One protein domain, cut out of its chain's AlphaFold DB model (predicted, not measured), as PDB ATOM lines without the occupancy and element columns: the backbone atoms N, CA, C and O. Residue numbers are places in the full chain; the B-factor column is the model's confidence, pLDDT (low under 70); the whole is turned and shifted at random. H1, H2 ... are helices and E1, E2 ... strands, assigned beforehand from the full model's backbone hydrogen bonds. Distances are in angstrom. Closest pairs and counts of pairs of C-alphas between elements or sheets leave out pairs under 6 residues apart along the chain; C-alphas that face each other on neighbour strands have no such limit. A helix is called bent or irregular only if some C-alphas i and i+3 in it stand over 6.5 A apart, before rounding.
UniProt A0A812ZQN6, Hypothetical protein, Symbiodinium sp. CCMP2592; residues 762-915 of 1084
ATOM      1  N   LEU A 762     104.835 173.743 131.084       68.88
ATOM      2  CA  LEU A 762     105.109 172.309 130.888       68.88
ATOM      3  C   LEU A 762     105.008 171.479 132.180       68.88
ATOM      4  O   LEU A 762     104.822 170.270 132.116       68.88
ATOM      5  N   TRP A 763     105.130 172.125 133.340       75.12
ATOM      6  CA  TRP A 763     105.127 171.483 134.653       75.12
ATOM      7  C   TRP A 763     103.761 171.508 135.348       75.12
ATOM      8  O   TRP A 763     103.636 170.977 136.446       75.12
ATOM      9  N   GLN A 764     102.750 172.156 134.756       74.00
ATOM     10  CA  GLN A 764     101.486 172.471 135.431       74.00
ATOM     11  C   GLN A 764     100.723 171.222 135.906       74.00
ATOM     12  O   GLN A 764     100.137 171.259 136.984       74.00
ATOM     13  N   ASP A 765     100.836 170.111 135.170       60.97
ATOM     14  CA  ASP A 765     100.120 168.857 135.450       60.97
ATOM     15  C   ASP A 765     101.050 167.640 135.633       60.97
ATOM     16  O   ASP A 765     100.589 166.499 135.691       60.97
ATOM     17  N   ALA A 766     102.371 167.847 135.716       56.72
ATOM     18  CA  ALA A 766     103.337 166.751 135.724       56.72
ATOM     19  C   ALA A 766     104.531 167.001 136.662       56.72
ATOM     20  O   ALA A 766     105.285 167.959 136.508       56.72
ATOM     21  N   HIS A 767     104.771 166.068 137.594       59.84
ATOM     22  CA  HIS A 767     105.990 166.026 138.421       59.84
ATOM     23  C   HIS A 767     107.245 165.609 137.629       59.84
ATOM     24  O   HIS A 767     108.361 165.655 138.150       59.84
ATOM     25  N   THR A 768     107.058 165.187 136.378       58.22
ATOM     26  CA  THR A 768     108.073 164.652 135.466       58.22
ATOM     27  C   THR A 768     107.710 165.046 134.039       58.22
ATOM     28  O   THR A 768     106.588 164.779 133.617       58.22
ATOM     29  N   ILE A 769     108.647 165.623 133.284       69.88
ATOM     30  CA  ILE A 769     108.444 165.989 131.872       69.88
ATOM     31  C   ILE A 769     109.476 165.291 130.976       69.88
ATOM     32  O   ILE A 769     110.591 165.014 131.417       69.88
ATOM     33  N   ASP A 770     109.115 165.016 129.720       68.38
ATOM     34  CA  ASP A 770     110.049 164.524 128.699       68.38
ATOM     35  C   ASP A 770     111.012 165.653 128.302       68.38
ATOM     36  O   ASP A 770     110.604 166.677 127.756       68.38
ATOM     37  N   GLY A 771     112.296 165.479 128.618       62.47
ATOM     38  CA  GLY A 771     113.331 166.490 128.401       62.47
ATOM     39  C   GLY A 771     113.782 166.652 126.945       62.47
ATOM     40  O   GLY A 771     114.604 167.528 126.671       62.47
ATOM     41  N   ARG A 772     113.300 165.829 126.000       64.19
ATOM     42  CA  ARG A 772     113.731 165.888 124.591       64.19
ATOM     43  C   ARG A 772     113.365 167.233 123.946       64.19
ATOM     44  O   ARG A 772     112.198 167.596 123.841       64.19
ATOM     45  N   GLY A 773     114.382 167.959 123.472       59.50
ATOM     46  CA  GLY A 773     114.225 169.266 122.815       59.50
ATOM     47  C   GLY A 773     114.008 170.452 123.765       59.50
ATOM     48  O   GLY A 773     113.635 171.531 123.307       59.50
ATOM     49  N   LEU A 774     114.220 170.269 125.073       66.75
ATOM     50  CA  LEU A 774     114.140 171.321 126.089       66.75
ATOM     51  C   LEU A 774     115.534 171.648 126.644       66.75
ATOM     52  O   LEU A 774     116.382 170.771 126.772       66.75
ATOM     53  N   THR A 775     115.738 172.890 127.073       67.12
ATOM     54  CA  THR A 775     116.843 173.267 127.976       67.12
ATOM     55  C   THR A 775     116.312 173.924 129.203       67.12
ATOM     56  O   THR A 775     115.241 174.529 129.219       67.12
ATOM     57  N   PHE A 776     117.178 173.889 130.199       74.00
ATOM     58  CA  PHE A 776     116.938 174.388 131.517       74.00
ATOM     59  C   PHE A 776     117.877 175.561 131.803       74.00
ATOM     60  O   PHE A 776     119.090 175.462 131.615       74.00
ATOM     61  N   SER A 777     117.312 176.674 132.261       74.88
ATOM     62  CA  SER A 777     118.062 177.666 133.036       74.88
ATOM     63  C   SER A 777     117.700 177.493 134.503       74.88
ATOM     64  O   SER A 777     116.541 177.230 134.831       74.88
ATOM     65  N   THR A 778     118.689 177.614 135.381       76.94
ATOM     66  CA  THR A 778     118.494 177.470 136.823       76.94
ATOM     67  C   THR A 778     119.048 178.680 137.528       76.94
ATOM     68  O   THR A 778     120.152 179.107 137.203       76.94
ATOM     69  N   ASP A 779     118.346 179.160 138.543       79.75
ATOM     70  CA  ASP A 779     118.918 180.144 139.448       79.75
ATOM     71  C   ASP A 779     118.421 179.935 140.881       79.75
ATOM     72  O   ASP A 779     117.496 179.157 141.145       79.75
ATOM     73  N   ALA A 780     119.076 180.593 141.830       76.06
ATOM     74  CA  ALA A 780     118.680 180.589 143.222       76.06
ATOM     75  C   ALA A 780     118.801 181.984 143.832       76.06
ATOM     76  O   ALA A 780     119.881 182.573 143.883       76.06
ATOM     77  N   SER A 781     117.708 182.447 144.431       81.00
ATOM     78  CA  SER A 781     117.649 183.732 145.114       81.00
ATOM     79  C   SER A 781     117.439 183.564 146.614       81.00
ATOM     80  O   SER A 781     116.693 182.701 147.075       81.00
ATOM     81  N   GLY A 782     118.099 184.426 147.392       78.31
ATOM     82  CA  GLY A 782     117.864 184.594 148.828       78.31
ATOM     83  C   GLY A 782     116.747 185.593 149.167       78.31
ATOM     84  O   GLY A 782     116.540 185.895 150.350       78.31
ATOM     85  N   GLY A 783     116.087 186.153 148.146       85.12
ATOM     86  CA  GLY A 783     115.013 187.131 148.266       85.12
ATOM     87  C   GLY A 783     115.434 188.480 148.874       85.12
ATOM     88  O   GLY A 783     116.631 188.783 149.006       85.12
ATOM     89  N   PRO A 784     114.455 189.293 149.321       85.69
ATOM     90  CA  PRO A 784     114.684 190.663 149.798       85.69
ATOM     91  C   PRO A 784     115.553 190.726 151.057       85.69
ATOM     92  O   PRO A 784     116.250 191.709 151.303       85.69
ATOM     93  N   PHE A 785     115.551 189.658 151.858       86.00
ATOM     94  CA  PHE A 785     116.284 189.584 153.120       86.00
ATOM     95  C   PHE A 785     117.563 188.750 153.010       86.00
ATOM     96  O   PHE A 785     118.024 188.179 153.997       86.00
ATOM     97  N   THR A 786     118.194 188.716 151.830       81.62
ATOM     98  CA  THR A 786     119.413 187.929 151.585       81.62
ATOM     99  C   THR A 786     120.502 188.185 152.631       81.62
ATOM    100  O   THR A 786     121.222 187.264 152.993       81.62
ATOM    101  N   ARG A 787     120.639 189.385 153.201       80.25
ATOM    102  CA  ARG A 787     121.680 189.661 154.214       80.25
ATOM    103  C   ARG A 787     121.363 189.126 155.619       80.25
ATOM    104  O   ARG A 787     122.297 188.961 156.402       80.25
ATOM    105  N   ASP A 788     120.106 188.809 155.927       83.19
ATOM    106  CA  ASP A 788     119.679 188.319 157.241       83.19
ATOM    107  C   ASP A 788     119.279 186.842 157.186       83.19
ATOM    108  O   ASP A 788     118.207 186.473 156.714       83.19
ATOM    109  N   ALA A 789     120.131 185.973 157.730       80.81
ATOM    110  CA  ALA A 789     119.896 184.531 157.738       80.81
ATOM    111  C   ALA A 789     118.634 184.093 158.513       80.81
ATOM    112  O   ALA A 789     118.216 182.951 158.348       80.81
ATOM    113  N   ARG A 790     118.043 184.953 159.358       82.88
ATOM    114  CA  ARG A 790     116.799 184.658 160.096       82.88
ATOM    115  C   ARG A 790     115.562 184.765 159.210       82.88
ATOM    116  O   ARG A 790     114.584 184.071 159.458       82.88
ATOM    117  N   LEU A 791     115.622 185.640 158.208       83.75
ATOM    118  CA  LEU A 791     114.534 185.957 157.281       83.75
ATOM    119  C   LEU A 791     114.794 185.430 155.867       83.75
ATOM    120  O   LEU A 791     113.891 185.444 155.034       83.75
ATOM    121  N   ARG A 792     116.031 185.002 155.585       81.62
ATOM    122  CA  ARG A 792     116.437 184.507 154.274       81.62
ATOM    123  C   ARG A 792     115.622 183.272 153.908       81.62
ATOM    124  O   ARG A 792     115.787 182.208 154.507       81.62
ATOM    125  N   VAL A 793     114.825 183.414 152.860       81.19
ATOM    126  CA  VAL A 793     114.213 182.304 152.138       81.19
ATOM    127  C   VAL A 793     115.064 182.058 150.906       81.19
ATOM    128  O   VAL A 793     115.421 183.003 150.212       81.19
ATOM    129  N   VAL A 794     115.436 180.802 150.669       80.38
ATOM    130  CA  VAL A 794     116.134 180.425 149.440       80.38
ATOM    131  C   VAL A 794     115.107 179.800 148.518       80.38
ATOM    132  O   VAL A 794     114.636 178.699 148.796       80.38
ATOM    133  N   ALA A 795     114.762 180.508 147.451       80.56
ATOM    134  CA  ALA A 795     114.003 179.939 146.353       80.56
ATOM    135  C   ALA A 795     114.976 179.473 145.275       80.56
ATOM    136  O   ALA A 795     116.013 180.097 145.043       80.56
ATOM    137  N   VAL A 796     114.628 178.373 144.625       80.50
ATOM    138  CA  VAL A 796     115.357 177.840 143.478       80.50
ATOM    139  C   VAL A 796     114.355 177.736 142.346       80.50
ATOM    140  O   VAL A 796     113.238 177.269 142.569       80.50
ATOM    141  N   SER A 797     114.737 178.183 141.160       80.19
ATOM    142  CA  SER A 797     113.923 178.053 139.959       80.19
ATOM    143  C   SER A 797     114.618 177.145 138.953       80.19
ATOM    144  O   SER A 797     115.846 177.105 138.843       80.19
ATOM    145  N   VAL A 798     113.800 176.405 138.215       79.19
ATOM    146  CA  VAL A 798     114.205 175.675 137.019       79.19
ATOM    147  C   VAL A 798     113.212 176.070 135.944       79.19
ATOM    148  O   VAL A 798     112.020 175.807 136.073       79.19
ATOM    149  N   ALA A 799     113.691 176.739 134.907       78.75
ATOM    150  CA  ALA A 799     112.860 177.164 133.798       78.75
ATOM    151  C   ALA A 799     113.217 176.321 132.573       78.75
ATOM    152  O   ALA A 799     114.376 176.297 132.158       78.75
ATOM    153  N   ALA A 800     112.230 175.587 132.058       74.38
ATOM    154  CA  ALA A 800     112.367 174.730 130.888       74.38
ATOM    155  C   ALA A 800     111.846 175.468 129.654       74.38
ATOM    156  O   ALA A 800     110.714 175.950 129.656       74.38
ATOM    157  N   PHE A 801     112.650 175.527 128.601       67.94
ATOM    158  CA  PHE A 801     112.297 176.210 127.364       67.94
ATOM    159  C   PHE A 801     112.604 175.309 126.177       67.94
ATOM    160  O   PHE A 801     113.694 174.738 126.080       67.94
ATOM    161  N   LYS A 802     111.649 175.216 125.257       53.09
ATOM    162  CA  LYS A 802     111.830 174.572 123.961       53.09
ATOM    163  C   LYS A 802     112.413 175.603 123.000       53.09
ATOM    164  O   LYS A 802     111.826 176.671 122.844       53.09
ATOM    165  N   TRP A 803     113.557 175.306 122.395       50.88
ATOM    166  CA  TRP A 803     114.170 176.173 121.387       50.88
ATOM    167  C   TRP A 803     113.978 175.583 119.991       50.88
ATOM    168  O   TRP A 803     113.965 174.364 119.815       50.88
ATOM    169  N   VAL A 804     113.877 176.473 119.009       41.75
ATOM    170  CA  VAL A 804     114.233 176.193 117.617       41.75
ATOM    171  C   VAL A 804     115.640 176.767 117.439       41.75
ATOM    172  O   VAL A 804     115.774 177.962 117.212       41.75
ATOM    173  N   ASP A 805     116.655 175.924 117.685       32.94
ATOM    174  CA  ASP A 805     118.120 176.106 117.501       32.94
ATOM    175  C   ASP A 805     119.005 177.007 118.387       32.94
ATOM    176  O   ASP A 805     119.586 177.981 117.928       32.94
ATOM    177  N   ASN A 806     119.250 176.514 119.609       34.31
ATOM    178  CA  ASN A 806     120.485 176.625 120.402       34.31
ATOM    179  C   ASN A 806     120.530 177.460 121.685       34.31
ATOM    180  O   ASN A 806     120.219 178.639 121.755       34.31
ATOM    181  N   GLN A 807     120.997 176.737 122.707       36.03
ATOM    182  CA  GLN A 807     120.993 177.013 124.143       36.03
ATOM    183  C   GLN A 807     122.438 176.957 124.738       36.03
ATOM    184  O   GLN A 807     123.337 176.908 123.894       36.03
ATOM    185  N   PRO A 808     122.798 176.872 126.071       48.44
ATOM    186  CA  PRO A 808     122.171 177.118 127.428       48.44
ATOM    187  C   PRO A 808     123.029 177.952 128.483       48.44
ATOM    188  O   PRO A 808     124.113 178.398 128.180       48.44
ATOM    189  N   GLN A 809     122.628 178.063 129.773       42.47
ATOM    190  CA  GLN A 809     123.451 177.863 131.026       42.47
ATOM    191  C   GLN A 809     123.894 178.941 132.069       42.47
ATOM    192  O   GLN A 809     124.227 180.075 131.737       42.47
ATOM    193  N   THR A 810     123.992 178.447 133.337       49.06
ATOM    194  CA  THR A 810     124.797 178.874 134.525       49.06
ATOM    195  C   THR A 810     125.302 177.643 135.365       49.06
ATOM    196  O   THR A 810     124.814 176.531 135.174       49.06
ATOM    197  N   VAL A 811     126.205 177.816 136.367       56.75
ATOM    198  CA  VAL A 811     127.559 177.178 136.390       56.75
ATOM    199  C   VAL A 811     127.899 176.038 137.410       56.75
ATOM    200  O   VAL A 811     127.372 174.953 137.336       56.75
ATOM    201  N   PHE A 812     128.807 176.146 138.404       62.47
ATOM    202  CA  PHE A 812     129.536 174.965 138.972       62.47
ATOM    203  C   PHE A 812     128.717 173.845 139.647       62.47
ATOM    204  O   PHE A 812     128.753 172.693 139.222       62.47
ATOM    205  N   ARG A 813     128.106 174.085 140.817       62.78
ATOM    206  CA  ARG A 813     127.457 172.991 141.577       62.78
ATOM    207  C   ARG A 813     126.134 172.590 140.925       62.78
ATOM    208  O   ARG A 813     125.785 171.414 140.990       62.78
ATOM    209  N   GLY A 814     125.461 173.566 140.309       58.12
ATOM    210  CA  GLY A 814     124.321 173.359 139.421       58.12
ATOM    211  C   GLY A 814     124.706 172.429 138.284       58.12
ATOM    212  O   GLY A 814     124.113 171.371 138.172       58.12
ATOM    213  N   GLU A 815     125.789 172.710 137.560       67.94
ATOM    214  CA  GLU A 815     126.265 171.851 136.473       67.94
ATOM    215  C   GLU A 815     126.763 170.500 136.949       67.94
ATOM    216  O   GLU A 815     126.510 169.506 136.288       67.94
ATOM    217  N   LEU A 816     127.417 170.403 138.107       77.44
ATOM    218  CA  LEU A 816     127.809 169.095 138.629       77.44
ATOM    219  C   LEU A 816     126.594 168.234 138.995       77.44
ATOM    220  O   LEU A 816     126.612 167.019 138.803       77.44
ATOM    221  N   PHE A 817     125.551 168.848 139.553       70.00
ATOM    222  CA  PHE A 817     124.310 168.146 139.854       70.00
ATOM    223  C   PHE A 817     123.493 167.867 138.586       70.00
ATOM    224  O   PHE A 817     122.936 166.784 138.466       70.00
ATOM    225  N   ALA A 818     123.499 168.776 137.612       68.38
ATOM    226  CA  ALA A 818     122.879 168.593 136.306       68.38
ATOM    227  C   ALA A 818     123.556 167.457 135.536       68.38
ATOM    228  O   ALA A 818     122.871 166.582 135.036       68.38
ATOM    229  N   VAL A 819     124.891 167.389 135.535       78.44
ATOM    230  CA  VAL A 819     125.652 166.267 134.969       78.44
ATOM    231  C   VAL A 819     125.237 164.944 135.616       78.44
ATOM    232  O   VAL A 819     125.041 163.955 134.912       78.44
ATOM    233  N   LEU A 820     125.078 164.916 136.943       79.62
ATOM    234  CA  LEU A 820     124.624 163.721 137.650       79.62
ATOM    235  C   LEU A 820     123.203 163.315 137.245       79.62
ATOM    236  O   LEU A 820     122.976 162.150 136.930       79.62
ATOM    237  N   LEU A 821     122.267 164.267 137.243       67.75
ATOM    238  CA  LEU A 821     120.882 164.018 136.853       67.75
ATOM    239  C   LEU A 821     120.788 163.563 135.390       67.75
ATOM    240  O   LEU A 821     120.076 162.607 135.110       67.75
ATOM    241  N   SER A 822     121.557 164.165 134.478       73.50
ATOM    242  CA  SER A 822     121.615 163.749 133.073       73.50
ATOM    243  C   SER A 822     122.098 162.308 132.931       73.50
ATOM    244  O   SER A 822     121.493 161.528 132.208       73.50
ATOM    245  N   LEU A 823     123.149 161.915 133.654       79.12
ATOM    246  CA  LEU A 823     123.641 160.534 133.631       79.12
ATOM    247  C   LEU A 823     122.633 159.522 134.209       79.12
ATOM    248  O   LEU A 823     122.599 158.385 133.746       79.12
ATOM    249  N   GLN A 824     121.840 159.919 135.210       77.50
ATOM    250  CA  GLN A 824     120.863 159.052 135.883       77.50
ATOM    251  C   GLN A 824     119.531 158.922 135.140       77.50
ATOM    252  O   GLN A 824     118.855 157.905 135.287       77.50
ATOM    253  N   HIS A 825     119.134 159.951 134.393       65.44
ATOM    254  CA  HIS A 825     117.776 160.076 133.859       65.44
ATOM    255  C   HIS A 825     117.701 160.162 132.330       65.44
ATOM    256  O   HIS A 825     116.605 160.254 131.786       65.44
ATOM    257  N   VAL A 826     118.837 160.115 131.631       65.12
ATOM    258  CA  VAL A 826     118.903 160.043 130.164       65.12
ATOM    259  C   VAL A 826     119.523 158.704 129.775       65.12
ATOM    260  O   VAL A 826     120.473 158.268 130.420       65.12
ATOM    261  N   GLU A 827     119.021 158.051 128.726       72.00
ATOM    262  CA  GLU A 827     119.608 156.849 128.112       72.00
ATOM    263  C   GLU A 827     120.386 157.231 126.832       72.00
ATOM    264  O   GLU A 827     119.957 158.110 126.089       72.00
ATOM    265  N   GLY A 828     121.545 156.605 126.569       77.62
ATOM    266  CA  GLY A 828     122.415 156.924 125.415       77.62
ATOM    267  C   GLY A 828     123.539 157.954 125.680       77.62
ATOM    268  O   GLY A 828     123.804 158.263 126.849       77.62
ATOM    269  N   PRO A 829     124.263 158.418 124.633       62.62
ATOM    270  CA  PRO A 829     125.361 159.385 124.740       62.62
ATOM    271  C   PRO A 829     124.865 160.821 124.991       62.62
ATOM    272  O   PRO A 829     123.837 161.245 124.479       62.62
ATOM    273  N   ILE A 830     125.628 161.576 125.777       75.94
ATOM    274  CA  ILE A 830     125.289 162.874 126.367       75.94
ATOM    275  C   ILE A 830     126.418 163.854 126.025       75.94
ATOM    276  O   ILE A 830     127.566 163.614 126.398       75.94
ATOM    277  N   ASP A 831     126.115 164.965 125.350       76.44
ATOM    278  CA  ASP A 831     127.071 166.055 125.088       76.44
ATOM    279  C   ASP A 831     126.694 167.288 125.926       76.44
ATOM    280  O   ASP A 831     125.564 167.770 125.875       76.44
ATOM    281  N   CYS A 832     127.616 167.762 126.762       70.81
ATOM    282  CA  CYS A 832     127.350 168.714 127.837       70.81
ATOM    283  C   CYS A 832     128.313 169.911 127.769       70.81
ATOM    284  O   CYS A 832     129.467 169.847 128.201       70.81
ATOM    285  N   THR A 833     127.834 171.038 127.246       65.12
ATOM    286  CA  THR A 833     128.529 172.328 127.404       65.12
ATOM    287  C   THR A 833     128.284 172.843 128.818       65.12
ATOM    288  O   THR A 833     127.241 172.526 129.383       65.12
ATOM    289  N   MET A 834     129.264 173.519 129.418       69.25
ATOM    290  CA  MET A 834     129.232 173.914 130.825       69.25
ATOM    291  C   MET A 834     130.077 175.170 131.051       69.25
ATOM    292  O   MET A 834     131.242 175.188 130.665       69.25
ATOM    293  N   ASP A 835     129.571 176.241 131.654       59.09
ATOM    294  CA  ASP A 835     130.386 177.438 131.908       59.09
ATOM    295  C   ASP A 835     131.332 177.261 133.113       59.09
ATOM    296  O   ASP A 835     132.149 178.121 133.482       59.09
ATOM    297  N   CYS A 836     131.305 176.058 133.707       70.12
ATOM    298  CA  CYS A 836     132.101 175.739 134.862       70.12
ATOM    299  C   CYS A 836     133.408 175.059 134.504       70.12
ATOM    300  O   CYS A 836     133.523 173.830 134.431       70.12
ATOM    301  N   LEU A 837     134.460 175.875 134.479       74.38
ATOM    302  CA  LEU A 837     135.805 175.399 134.177       74.38
ATOM    303  C   LEU A 837     136.243 174.282 135.123       74.38
ATOM    304  O   LEU A 837     136.983 173.383 134.732       74.38
ATOM    305  N   GLY A 838     135.804 174.327 136.381       73.25
ATOM    306  CA  GLY A 838     136.207 173.333 137.363       73.25
ATOM    307  C   GLY A 838     135.370 172.051 137.382       73.25
ATOM    308  O   GLY A 838     135.906 171.042 137.841       73.25
ATOM    309  N   VAL A 839     134.129 172.030 136.876       78.25
ATOM    310  CA  VAL A 839     133.404 170.765 136.619       78.25
ATOM    311  C   VAL A 839     133.990 170.106 135.379       78.25
ATOM    312  O   VAL A 839     134.397 168.945 135.444       78.25
ATOM    313  N   HIS A 840     134.160 170.883 134.307       83.25
ATOM    314  CA  HIS A 840     134.709 170.427 133.032       83.25
ATOM    315  C   HIS A 840     136.091 169.786 133.194       83.25
ATOM    316  O   HIS A 840     136.303 168.619 132.853       83.25
ATOM    317  N   LYS A 841     137.033 170.518 133.810       80.56
ATOM    318  CA  LYS A 841     138.395 170.018 134.052       80.56
ATOM    319  C   LYS A 841     138.408 168.738 134.881       80.56
ATOM    320  O   LYS A 841     139.308 167.913 134.730       80.56
ATOM    321  N   ARG A 842     137.433 168.559 135.771       79.94
ATOM    322  CA  ARG A 842     137.389 167.425 136.690       79.94
ATOM    323  C   ARG A 842     136.736 166.186 136.080       79.94
ATOM    324  O   ARG A 842     137.228 165.095 136.345       79.94
ATOM    325  N   LEU A 843     135.730 166.350 135.217       81.06
ATOM    326  CA  LEU A 843     135.194 165.260 134.388       81.06
ATOM    327  C   LEU A 843     136.263 164.691 133.451       81.06
ATOM    328  O   LEU A 843     136.369 163.480 133.314       81.06
ATOM    329  N   ARG A 844     137.130 165.548 132.896       78.94
ATOM    330  CA  ARG A 844     138.266 165.127 132.055       78.94
ATOM    331  C   ARG A 844     139.490 164.623 132.836       78.94
ATOM    332  O   ARG A 844     140.548 164.420 132.254       78.94
ATOM    333  N   GLY A 845     139.401 164.485 134.161       71.06
ATOM    334  CA  GLY A 845     140.502 163.993 135.002       71.06
ATOM    335  C   GLY A 845     141.685 164.959 135.199       71.06
ATOM    336  O   GLY A 845     142.625 164.634 135.918       71.06
ATOM    337  N   THR A 846     141.631 166.169 134.637       53.34
ATOM    338  CA  THR A 846     142.734 167.157 134.649       53.34
ATOM    339  C   THR A 846     142.850 167.974 135.947       53.34
ATOM    340  O   THR A 846     143.776 168.767 136.112       53.34
ATOM    341  N   CYS A 847     141.930 167.798 136.904       54.00
ATOM    342  CA  CYS A 847     141.930 168.510 138.186       54.00
ATOM    343  C   CYS A 847     141.603 167.577 139.368       54.00
ATOM    344  O   CYS A 847     140.564 166.917 139.377       54.00
ATOM    345  N   GLN A 848     142.453 167.560 140.406       55.50
ATOM    346  CA  GLN A 848     142.214 166.820 141.655       55.50
ATOM    347  C   GLN A 848     141.769 167.759 142.791       55.50
ATOM    348  O   GLN A 848     142.413 168.764 143.081       55.50
ATOM    349  N   GLY A 849     140.678 167.412 143.485       57.75
ATOM    350  CA  GLY A 849     140.139 168.184 144.612       57.75
ATOM    351  C   GLY A 849     139.154 167.380 145.470       57.75
ATOM    352  O   GLY A 849     138.723 166.304 145.076       57.75
ATOM    353  N   LYS A 850     138.791 167.875 146.665       53.78
ATOM    354  CA  LYS A 850     137.870 167.190 147.611       53.78
ATOM    355  C   LYS A 850     136.477 167.837 147.743       53.78
ATOM    356  O   LYS A 850     135.657 167.347 148.513       53.78
ATOM    357  N   PHE A 851     136.194 168.919 147.013       54.56
ATOM    358  CA  PHE A 851     134.879 169.582 147.017       54.56
ATOM    359  C   PHE A 851     133.834 168.767 146.231       54.56
ATOM    360  O   PHE A 851     134.179 168.192 145.196       54.56
ATOM    361  N   HIS A 852     132.591 168.725 146.734       72.19
ATOM    362  CA  HIS A 852     131.429 168.007 146.167       72.19
ATOM    363  C   HIS A 852     131.611 166.487 145.998       72.19
ATOM    364  O   HIS A 852     131.108 165.897 145.045       72.19
ATOM    365  N   ALA A 853     132.376 165.854 146.897       67.94
ATOM    366  CA  ALA A 853     132.673 164.418 146.842       67.94
ATOM    367  C   ALA A 853     131.410 163.539 146.809       67.94
ATOM    368  O   ALA A 853     131.421 162.507 146.157       67.94
ATOM    369  N   ASP A 854     130.329 164.003 147.438       67.31
ATOM    370  CA  ASP A 854     128.991 163.411 147.430       67.31
ATOM    371  C   ASP A 854     128.392 163.269 146.024       67.31
ATOM    372  O   ASP A 854     127.830 162.225 145.704       67.31
ATOM    373  N   LEU A 855     128.527 164.296 145.178       69.38
ATOM    374  CA  LEU A 855     128.010 164.276 143.805       69.38
ATOM    375  C   LEU A 855     128.972 163.563 142.854       69.38
ATOM    376  O   LEU A 855     128.548 162.771 142.024       69.38
ATOM    377  N   TRP A 856     130.280 163.764 143.024       84.25
ATOM    378  CA  TRP A 856     131.292 163.075 142.214       84.25
ATOM    379  C   TRP A 856     131.324 161.561 142.431       84.25
ATOM    380  O   TRP A 856     131.749 160.825 141.547       84.25
ATOM    381  N   GLU A 857     130.965 161.075 143.616       79.56
ATOM    382  CA  GLU A 857     130.826 159.641 143.884       79.56
ATOM    383  C   GLU A 857     129.634 159.050 143.137       79.56
ATOM    384  O   GLU A 857     129.780 158.018 142.496       79.56
ATOM    385  N   GLN A 858     128.507 159.761 143.118       78.00
ATOM    386  CA  GLN A 858     127.324 159.344 142.370       78.00
ATOM    387  C   GLN A 858     127.544 159.417 140.852       78.00
ATOM    388  O   GLN A 858     127.156 158.492 140.152       78.00
ATOM    389  N   VAL A 859     128.239 160.445 140.346       81.19
ATOM    390  CA  VAL A 859     128.605 160.548 138.916       81.19
ATOM    391  C   VAL A 859     129.507 159.383 138.505       81.19
ATOM    392  O   VAL A 859     129.330 158.819 137.435       81.19
ATOM    393  N   ARG A 860     130.444 158.974 139.370       81.81
ATOM    394  CA  ARG A 860     131.348 157.836 139.117       81.81
ATOM    395  C   ARG A 860     130.669 156.467 139.181       81.81
ATOM    396  O   ARG A 860     131.254 155.500 138.712       81.81
ATOM    397  N   GLN A 861     129.492 156.378 139.794       80.81
ATOM    398  CA  GLN A 861     128.673 155.162 139.792       80.81
ATOM    399  C   GLN A 861     127.868 155.009 138.492       80.81
ATOM    400  O   GLN A 861     127.306 153.942 138.268       80.81
ATOM    401  N   GLN A 862     127.811 156.051 137.655       83.44
ATOM    402  CA  GLN A 862     127.216 156.009 136.317       83.44
ATOM    403  C   GLN A 862     128.287 155.696 135.267       83.44
ATOM    404  O   GLN A 862     129.476 155.852 135.540       83.44
ATOM    405  N   ASP A 863     127.874 155.277 134.068       77.38
ATOM    406  CA  ASP A 863     128.792 155.001 132.956       77.38
ATOM    407  C   ASP A 863     129.370 156.310 132.367       77.38
ATOM    408  O   ASP A 863     128.655 157.047 131.679       77.38
ATOM    409  N   PRO A 864     130.660 156.630 132.608       65.12
ATOM    410  CA  PRO A 864     131.255 157.899 132.201       65.12
ATOM    411  C   PRO A 864     131.524 157.983 130.696       65.12
ATOM    412  O   PRO A 864     131.712 159.085 130.184       65.12
ATOM    413  N   GLN A 865     131.560 156.848 129.982       73.88
ATOM    414  CA  GLN A 865     131.831 156.820 128.538       73.88
ATOM    415  C   GLN A 865     130.703 157.458 127.726       73.88
ATOM    416  O   GLN A 865     130.896 157.864 126.583       73.88
ATOM    417  N   ARG A 866     129.535 157.608 128.351       82.75
ATOM    418  CA  ARG A 866     128.361 158.244 127.770       82.75
ATOM    419  C   ARG A 866     128.404 159.767 127.826       82.75
ATOM    420  O   ARG A 866     127.484 160.372 127.306       82.75
ATOM    421  N   LEU A 867     129.406 160.409 128.434       82.00
ATOM    422  CA  LEU A 867     129.401 161.858 128.676       82.00
ATOM    423  C   LEU A 867     130.578 162.588 128.009       82.00
ATOM    424  O   LEU A 867     131.732 162.457 128.416       82.00
ATOM    425  N   LYS A 868     130.267 163.454 127.044       82.44
ATOM    426  CA  LYS A 868     131.180 164.411 126.405       82.44
ATOM    427  C   LYS A 868     130.953 165.815 126.979       82.44
ATOM    428  O   LYS A 868     129.833 166.159 127.334       82.44
ATOM    429  N   THR A 869     132.016 166.613 127.144       77.88
ATOM    430  CA  THR A 869     131.928 167.935 127.808       77.88
ATOM    431  C   THR A 869     132.708 169.056 127.106       77.88
ATOM    432  O   THR A 869     133.774 168.770 126.553       77.88
ATOM    433  N   VAL A 870     132.249 170.322 127.183       72.75
ATOM    434  CA  VAL A 870     132.852 171.555 126.581       72.75
ATOM    435  C   VAL A 870     132.706 172.781 127.533       72.75
ATOM    436  O   VAL A 870     131.731 172.801 128.274       72.75
ATOM    437  N   TRP A 871     133.627 173.777 127.572       74.69
ATOM    438  CA  TRP A 871     133.634 174.907 128.558       74.69
ATOM    439  C   TRP A 871     133.529 176.361 128.005       74.69
ATOM    440  O   TRP A 871     134.198 176.633 127.012       74.69
ATOM    441  N   ILE A 872     132.817 177.298 128.694       56.66
ATOM    442  CA  ILE A 872     132.708 178.780 128.416       56.66
ATOM    443  C   ILE A 872     132.585 179.699 129.705       56.66
ATOM    444  O   ILE A 872     132.624 179.165 130.799       56.66
ATOM    445  N   ASN A 873     132.476 181.056 129.686       50.06
ATOM    446  CA  ASN A 873     132.406 181.970 130.894       50.06
ATOM    447  C   ASN A 873     131.157 182.926 130.825       50.06
ATOM    448  O   ASN A 873     130.589 183.002 129.747       50.06
ATOM    449  N   SER A 874     130.672 183.619 131.888       51.66
ATOM    450  CA  SER A 874     129.290 184.210 131.878       51.66
ATOM    451  C   SER A 874     128.942 185.546 132.610       51.66
ATOM    452  O   SER A 874     127.833 186.037 132.417       51.66
ATOM    453  N   HIS A 875     129.803 186.216 133.401       47.97
ATOM    454  CA  HIS A 875     129.408 187.437 134.170       47.97
ATOM    455  C   HIS A 875     129.774 188.789 133.531       47.97
ATOM    456  O   HIS A 875     130.694 189.457 133.998       47.97
ATOM    457  N   LEU A 876     129.068 189.229 132.496       51.06
ATOM    458  CA  LEU A 876     129.387 190.487 131.814       51.06
ATOM    459  C   LEU A 876     128.128 191.288 131.459       51.06
ATOM    460  O   LEU A 876     127.080 190.687 131.222       51.06
ATOM    461  N   GLY A 877     128.210 192.628 131.444       56.97
ATOM    462  CA  GLY A 877     127.122 193.485 130.937       56.97
ATOM    463  C   GLY A 877     126.842 193.205 129.457       56.97
ATOM    464  O   GLY A 877     127.705 192.648 128.814       56.97
ATOM    465  N   GLU A 878     125.684 193.561 128.880       61.41
ATOM    466  CA  GLU A 878     125.326 193.170 127.489       61.41
ATOM    467  C   GLU A 878     126.469 193.330 126.489       61.41
ATOM    468  O   GLU A 878     126.849 192.388 125.806       61.41
ATOM    469  N   ARG A 879     127.052 194.528 126.475       69.19
ATOM    470  CA  ARG A 879     128.135 194.902 125.576       69.19
ATOM    471  C   ARG A 879     129.410 194.120 125.876       69.19
ATOM    472  O   ARG A 879     130.005 193.565 124.967       69.19
ATOM    473  N   GLU A 880     129.757 194.000 127.153       66.50
ATOM    474  CA  GLU A 880     130.896 193.202 127.602       66.50
ATOM    475  C   GLU A 880     130.684 191.704 127.284       66.50
ATOM    476  O   GLU A 880     131.601 191.019 126.842       66.50
ATOM    477  N   PHE A 881     129.468 191.181 127.469       61.38
ATOM    478  CA  PHE A 881     129.071 189.789 127.260       61.38
ATOM    479  C   PHE A 881     129.143 189.443 125.781       61.38
ATOM    480  O   PHE A 881     129.735 188.428 125.429       61.38
ATOM    481  N   VAL A 882     128.614 190.319 124.925       70.88
ATOM    482  CA  VAL A 882     128.751 190.228 123.469       70.88
ATOM    483  C   VAL A 882     130.225 190.297 123.064       70.88
ATOM    484  O   VAL A 882     130.662 189.477 122.262       70.88
ATOM    485  N   GLU A 883     131.018 191.198 123.653       70.81
ATOM    486  CA  GLU A 883     132.460 191.308 123.383       70.81
ATOM    487  C   GLU A 883     133.246 190.050 123.780       70.81
ATOM    488  O   GLU A 883     134.205 189.690 123.099       70.81
ATOM    489  N   LYS A 884     132.862 189.356 124.858       61.06
ATOM    490  CA  LYS A 884     133.595 188.171 125.339       61.06
ATOM    491  C   LYS A 884     133.064 186.840 124.812       61.06
ATOM    492  O   LYS A 884     133.841 185.888 124.740       61.06
ATOM    493  N   PHE A 885     131.773 186.739 124.502       61.50
ATOM    494  CA  PHE A 885     131.109 185.469 124.172       61.50
ATOM    495  C   PHE A 885     130.378 185.463 122.831       61.50
ATOM    496  O   PHE A 885     129.958 184.391 122.411       61.50
ATOM    497  N   GLY A 886     130.268 186.607 122.151       68.62
ATOM    498  CA  GLY A 886     129.542 186.736 120.891       68.62
ATOM    499  C   GLY A 886     128.061 187.074 121.084       68.62
ATOM    500  O   GLY A 886     127.438 186.742 122.095       68.62
ATOM    501  N   ALA A 887     127.487 187.778 120.105       71.25
ATOM    502  CA  ALA A 887     126.078 188.181 120.124       71.25
ATOM    503  C   ALA A 887     125.112 186.989 120.019       71.25
ATOM    504  O   ALA A 887     124.001 187.043 120.540       71.25
ATOM    505  N   ASP A 888     125.557 185.889 119.411       63.53
ATOM    506  CA  ASP A 888     124.827 184.627 119.276       63.53
ATOM    507  C   ASP A 888     124.596 183.911 120.620       63.53
ATOM    508  O   ASP A 888     123.731 183.043 120.713       63.53
ATOM    509  N   GLN A 889     125.320 184.291 121.679       62.81
ATOM    510  CA  GLN A 889     125.171 183.724 123.025       62.81
ATOM    511  C   GLN A 889     124.302 184.581 123.957       62.81
ATOM    512  O   GLN A 889     124.069 184.188 125.101       62.81
ATOM    513  N   LEU A 890     123.806 185.738 123.503       68.56
ATOM    514  CA  LEU A 890     123.091 186.703 124.348       68.56
ATOM    515  C   LEU A 890     121.825 186.117 124.994       68.56
ATOM    516  O   LEU A 890     121.525 186.398 126.153       68.56
ATOM    517  N   TRP A 891     121.138 185.217 124.294       66.81
ATOM    518  CA  TRP A 891     119.925 184.575 124.790       66.81
ATOM    519  C   TRP A 891     120.182 183.725 126.065       66.81
ATOM    520  O   TRP A 891     119.259 183.571 126.864       66.81
ATOM    521  N   ARG A 892     121.427 183.264 126.339       66.44
ATOM    522  CA  ARG A 892     121.841 182.617 127.617       66.44
ATOM    523  C   ARG A 892     121.564 183.511 128.813       66.44
ATOM    524  O   ARG A 892     121.057 183.069 129.847       66.44
ATOM    525  N   ARG A 893     121.920 184.785 128.659       76.06
ATOM    526  CA  ARG A 893     121.722 185.816 129.671       76.06
ATOM    527  C   ARG A 893     120.234 186.043 129.900       76.06
ATOM    528  O   ARG A 893     119.804 186.101 131.047       76.06
ATOM    529  N   ASP A 894     119.458 186.121 128.824       73.81
ATOM    530  CA  ASP A 894     118.033 186.436 128.898       73.81
ATOM    531  C   ASP A 894     117.220 185.269 129.489       73.81
ATOM    532  O   ASP A 894     116.362 185.489 130.345       73.81
ATOM    533  N   THR A 895     117.533 184.010 129.150       72.31
ATOM    534  CA  THR A 895     116.876 182.846 129.775       72.31
ATOM    535  C   THR A 895     117.257 182.687 131.243       72.31
ATOM    536  O   THR A 895     116.412 182.323 132.066       72.31
ATOM    537  N   ASN A 896     118.504 182.999 131.608       76.69
ATOM    538  CA  ASN A 896     118.900 183.027 133.012       76.69
ATOM    539  C   ASN A 896     118.228 184.179 133.769       76.69
ATOM    540  O   ASN A 896     117.830 183.985 134.910       76.69
ATOM    541  N   ALA A 897     118.018 185.339 133.138       77.81
ATOM    542  CA  ALA A 897     117.266 186.442 133.733       77.81
ATOM    543  C   ALA A 897     115.807 186.051 134.029       77.81
ATOM    544  O   ALA A 897     115.244 186.494 135.028       77.81
ATOM    545  N   VAL A 898     115.200 185.171 133.220       80.06
ATOM    546  CA  VAL A 898     113.884 184.588 133.532       80.06
ATOM    547  C   VAL A 898     113.955 183.686 134.769       80.06
ATOM    548  O   VAL A 898     113.102 183.801 135.647       80.06
ATOM    549  N   ALA A 899     114.964 182.815 134.879       76.62
ATOM    550  CA  ALA A 899     115.146 181.973 136.065       76.62
ATOM    551  C   ALA A 899     115.419 182.815 137.332       76.62
ATOM    552  O   ALA A 899     114.777 182.584 138.363       76.62
ATOM    553  N   ASP A 900     116.285 183.829 137.241       81.88
ATOM    554  CA  ASP A 900     116.560 184.803 138.305       81.88
ATOM    555  C   ASP A 900     115.273 185.511 138.730       81.88
ATOM    556  O   ASP A 900     114.904 185.497 139.905       81.88
ATOM    557  N   LYS A 901     114.507 186.035 137.766       84.88
ATOM    558  CA  LYS A 901     113.222 186.677 138.036       84.88
ATOM    559  C   LYS A 901     112.251 185.733 138.748       84.88
ATOM    560  O   LYS A 901     111.679 186.122 139.757       84.88
ATOM    561  N   LEU A 902     112.098 184.488 138.289       82.50
ATOM    562  CA  LEU A 902     111.185 183.516 138.903       82.50
ATOM    563  C   LEU A 902     111.594 183.138 140.333       82.50
ATOM    564  O   LEU A 902     110.738 183.069 141.216       82.50
ATOM    565  N   CYS A 903     112.885 182.904 140.593       83.12
ATOM    566  CA  CYS A 903     113.333 182.604 141.953       83.12
ATOM    567  C   CYS A 903     113.280 183.843 142.858       83.12
ATOM    568  O   CYS A 903     112.915 183.707 144.023       83.12
ATOM    569  N   ASN A 904     113.564 185.047 142.347       84.62
ATOM    570  CA  ASN A 904     113.366 186.298 143.079       84.62
ATOM    571  C   ASN A 904     111.891 186.505 143.425       84.62
ATOM    572  O   ASN A 904     111.587 186.732 144.594       84.62
ATOM    573  N   ASP A 905     110.983 186.366 142.457       86.81
ATOM    574  CA  ASP A 905     109.537 186.521 142.644       86.81
ATOM    575  C   ASP A 905     109.016 185.511 143.686       86.81
ATOM    576  O   ASP A 905     108.338 185.896 144.645       86.81
ATOM    577  N   LEU A 906     109.415 184.234 143.588       82.81
ATOM    578  CA  LEU A 906     109.048 183.196 144.559       82.81
ATOM    579  C   LEU A 906     109.647 183.464 145.948       82.81
ATOM    580  O   LEU A 906     108.945 183.363 146.955       82.81
ATOM    581  N   ALA A 907     110.923 183.853 146.032       84.19
ATOM    582  CA  ALA A 907     111.552 184.215 147.302       84.19
ATOM    583  C   ALA A 907     110.880 185.443 147.933       84.19
ATOM    584  O   ALA A 907     110.703 185.482 149.149       84.19
ATOM    585  N   HIS A 908     110.473 186.431 147.129       86.94
ATOM    586  CA  HIS A 908     109.729 187.609 147.571       86.94
ATOM    587  C   HIS A 908     108.329 187.262 148.075       86.94
ATOM    588  O   HIS A 908     107.905 187.826 149.086       86.94
ATOM    589  N   LYS A 909     107.636 186.338 147.401       85.44
ATOM    590  CA  LYS A 909     106.310 185.837 147.788       85.44
ATOM    591  C   LYS A 909     106.359 185.032 149.086       85.44
ATOM    592  O   LYS A 909     105.500 185.195 149.946       85.44
ATOM    593  N   LEU A 910     107.381 184.191 149.241       83.12
ATOM    594  CA  LEU A 910     107.605 183.384 150.442       83.12
ATOM    595  C   LEU A 910     108.195 184.179 151.608       83.12
ATOM    596  O   LEU A 910     108.129 183.736 152.758       83.12
ATOM    597  N   ALA A 911     108.792 185.340 151.334       84.31
ATOM    598  CA  ALA A 911     109.348 186.188 152.368       84.31
ATOM    599  C   ALA A 911     108.239 186.680 153.305       84.31
ATOM    600  O   ALA A 911     107.281 187.344 152.911       84.31
ATOM    601  N   ASN A 912     108.405 186.404 154.596       84.75
ATOM    602  CA  ASN A 912     107.488 186.878 155.620       84.75
ATOM    603  C   ASN A 912     107.756 188.360 155.939       84.75
ATOM    604  O   ASN A 912     108.395 188.680 156.941       84.75
ATOM    605  N   HIS A 913     107.283 189.274 155.086       85.94
ATOM    606  CA  HIS A 913     107.488 190.724 155.239       85.94
ATOM    607  C   HIS A 913     106.921 191.274 156.550       85.94
ATOM    608  O   HIS A 913     107.537 192.134 157.181       85.94
ATOM    609  N   GLN A 914     105.773 190.762 157.000       85.56
ATOM    610  CA  GLN A 914     105.196 191.166 158.281       85.56
ATOM    611  C   GLN A 914     106.067 190.697 159.450       85.56
ATOM    612  O   GLN A 914     106.411 191.495 160.319       85.56
ATOM    613  N   GLY A 915     106.492 189.433 159.428       84.06
ATOM    614  CA  GLY A 915     107.434 188.876 160.395       84.06
ATOM    615  C   GLY A 915     108.775 189.606 160.395       84.06
ATOM    616  O   GLY A 915     109.333 189.826 161.463       84.06
TER     617      GLY A 915
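AT A GLANCE: This is residues 762 to 915 of the 1084 residues of the protein "Hypothetical protein" of Symbiodinium sp. CCMP2592 (UniProt A0A812ZQN6). What shape do these coordinates draw? The model has two parts: a long two-stranded hairpin, E1 and E2, with the long helix H5 packed slantwise on it, and a smaller part in which H1 and H2 cover one face of the short parallel pair E3 and E4, with H3 packed on H1. The short helix H4 makes a corner with the beginning of H5, and the stretch of residues 803 to 811 leads from the hairpin to the smaller part. What is it made of, and how large is it? The printed part has 154 residues with five named helices and four named strands, in the order E1 E2 H1 E3 H2 H3 E4 H4 H5, and its class is mixed, helices and strands. The sheet E1 - E2 is antiparallel and the sheet E3 = E4 parallel. The whole is compact, with a radius of gyration of the C-alphas of 17.0 A and spans of 52 by 37 by 37 A.

HOW THE PARTS SIT: How do the first strands pair, and which helix comes close to them? E1, residues 774 to 781, and E2, residues 795 to 802, form an antiparallel hairpin at 161 degrees, with N 777 and O 799 at 3.0 A and N 801 and O 775 at 2.8 A, within hydrogen-bond range. The closest C-alphas of E1 and H5, residues 887 to 910, are those of Asp 779 and Asp 900, 5.3 A apart; those of E2 and H5 are Ser 797 and Cys 903, 5.0 A apart. Which helices does H1 touch? H1, residues 812 to 825, touches H2, residues 837 to 843, with its residues 812 to 816 alone; the closest C-alphas are those of Leu 816 and Val 839, 6.2 A, at a shallow tilt of 34 degrees, only just short of steep, the same way. H1 also touches H3, residues 853 to 860, with the C-alphas of Leu 820 and Val 859 closest at 5.2 A, at a tilt of 37 degrees, only just steep, the same way. How do the later strands pair? E3, residues 830 to 834, and E4, residues 867 to 871, are parallel at 20 degrees, with N 832 and O 868 at 2.8 A, within hydrogen-bond range. E3, H2, H3 and E4 form a strand-helix-strand unit, two parallel neighbour strands with helices between them along the chain, and its crossover is right-handed. The closest C-alphas of H2 and E4 are those of Leu 837 and Trp 871, 6.0 A; those of H1 and E3 are Glu 815 and Met 834, 6.7 A. What of H4, the pairs that are apart and the helix backbones? H4, residues 878 to 885, touches residues 887 to 890 of H5 alone, with the C-alphas of Val 882 and Leu 890 closest at 6.7 A, at a steep tilt of 58 degrees, opposite ways. Among the pairs that are apart are E1 and E3, and H1 and H5. Each O i to N i+4 pair is within hydrogen-bond range in H1 and H4, against 2 of 3 in H2, 3 of 4 in H3 and 17 of 20 in H5.

IN THESE COORDINATES: Where does the first strand begin, and how long are the strands? E1 begins at C-alpha 774, (114.140, 171.321, 126.089), and measures 23.0 A; E2 measures 23.1 A, E3 12.5 A and E4 13.7 A. How long are the helices, and where does the last one end? H1 measures 19.7 A, while H2, H3 and H4 each measure 10.2 A. H5 measures 35.8 A and ends at C-alpha 910, (107.605, 183.384, 150.442); it is irregular, with C-alphas 888 and 891 7.4 A apart.

THE WHOLE: How far does it reach, and is it cut? The two C-alphas farthest apart are those of Gln 865 and Gln 914, 52.7 A, and the printed part has no cut. Which link is long? The link E1 to E2 is long, with 13 residues. Where is confidence low? The mean pLDDT of the printed part is 71.0, and 63 residues are under 70, among them residues 765 to 775, 801 to 815 and 872 to 881.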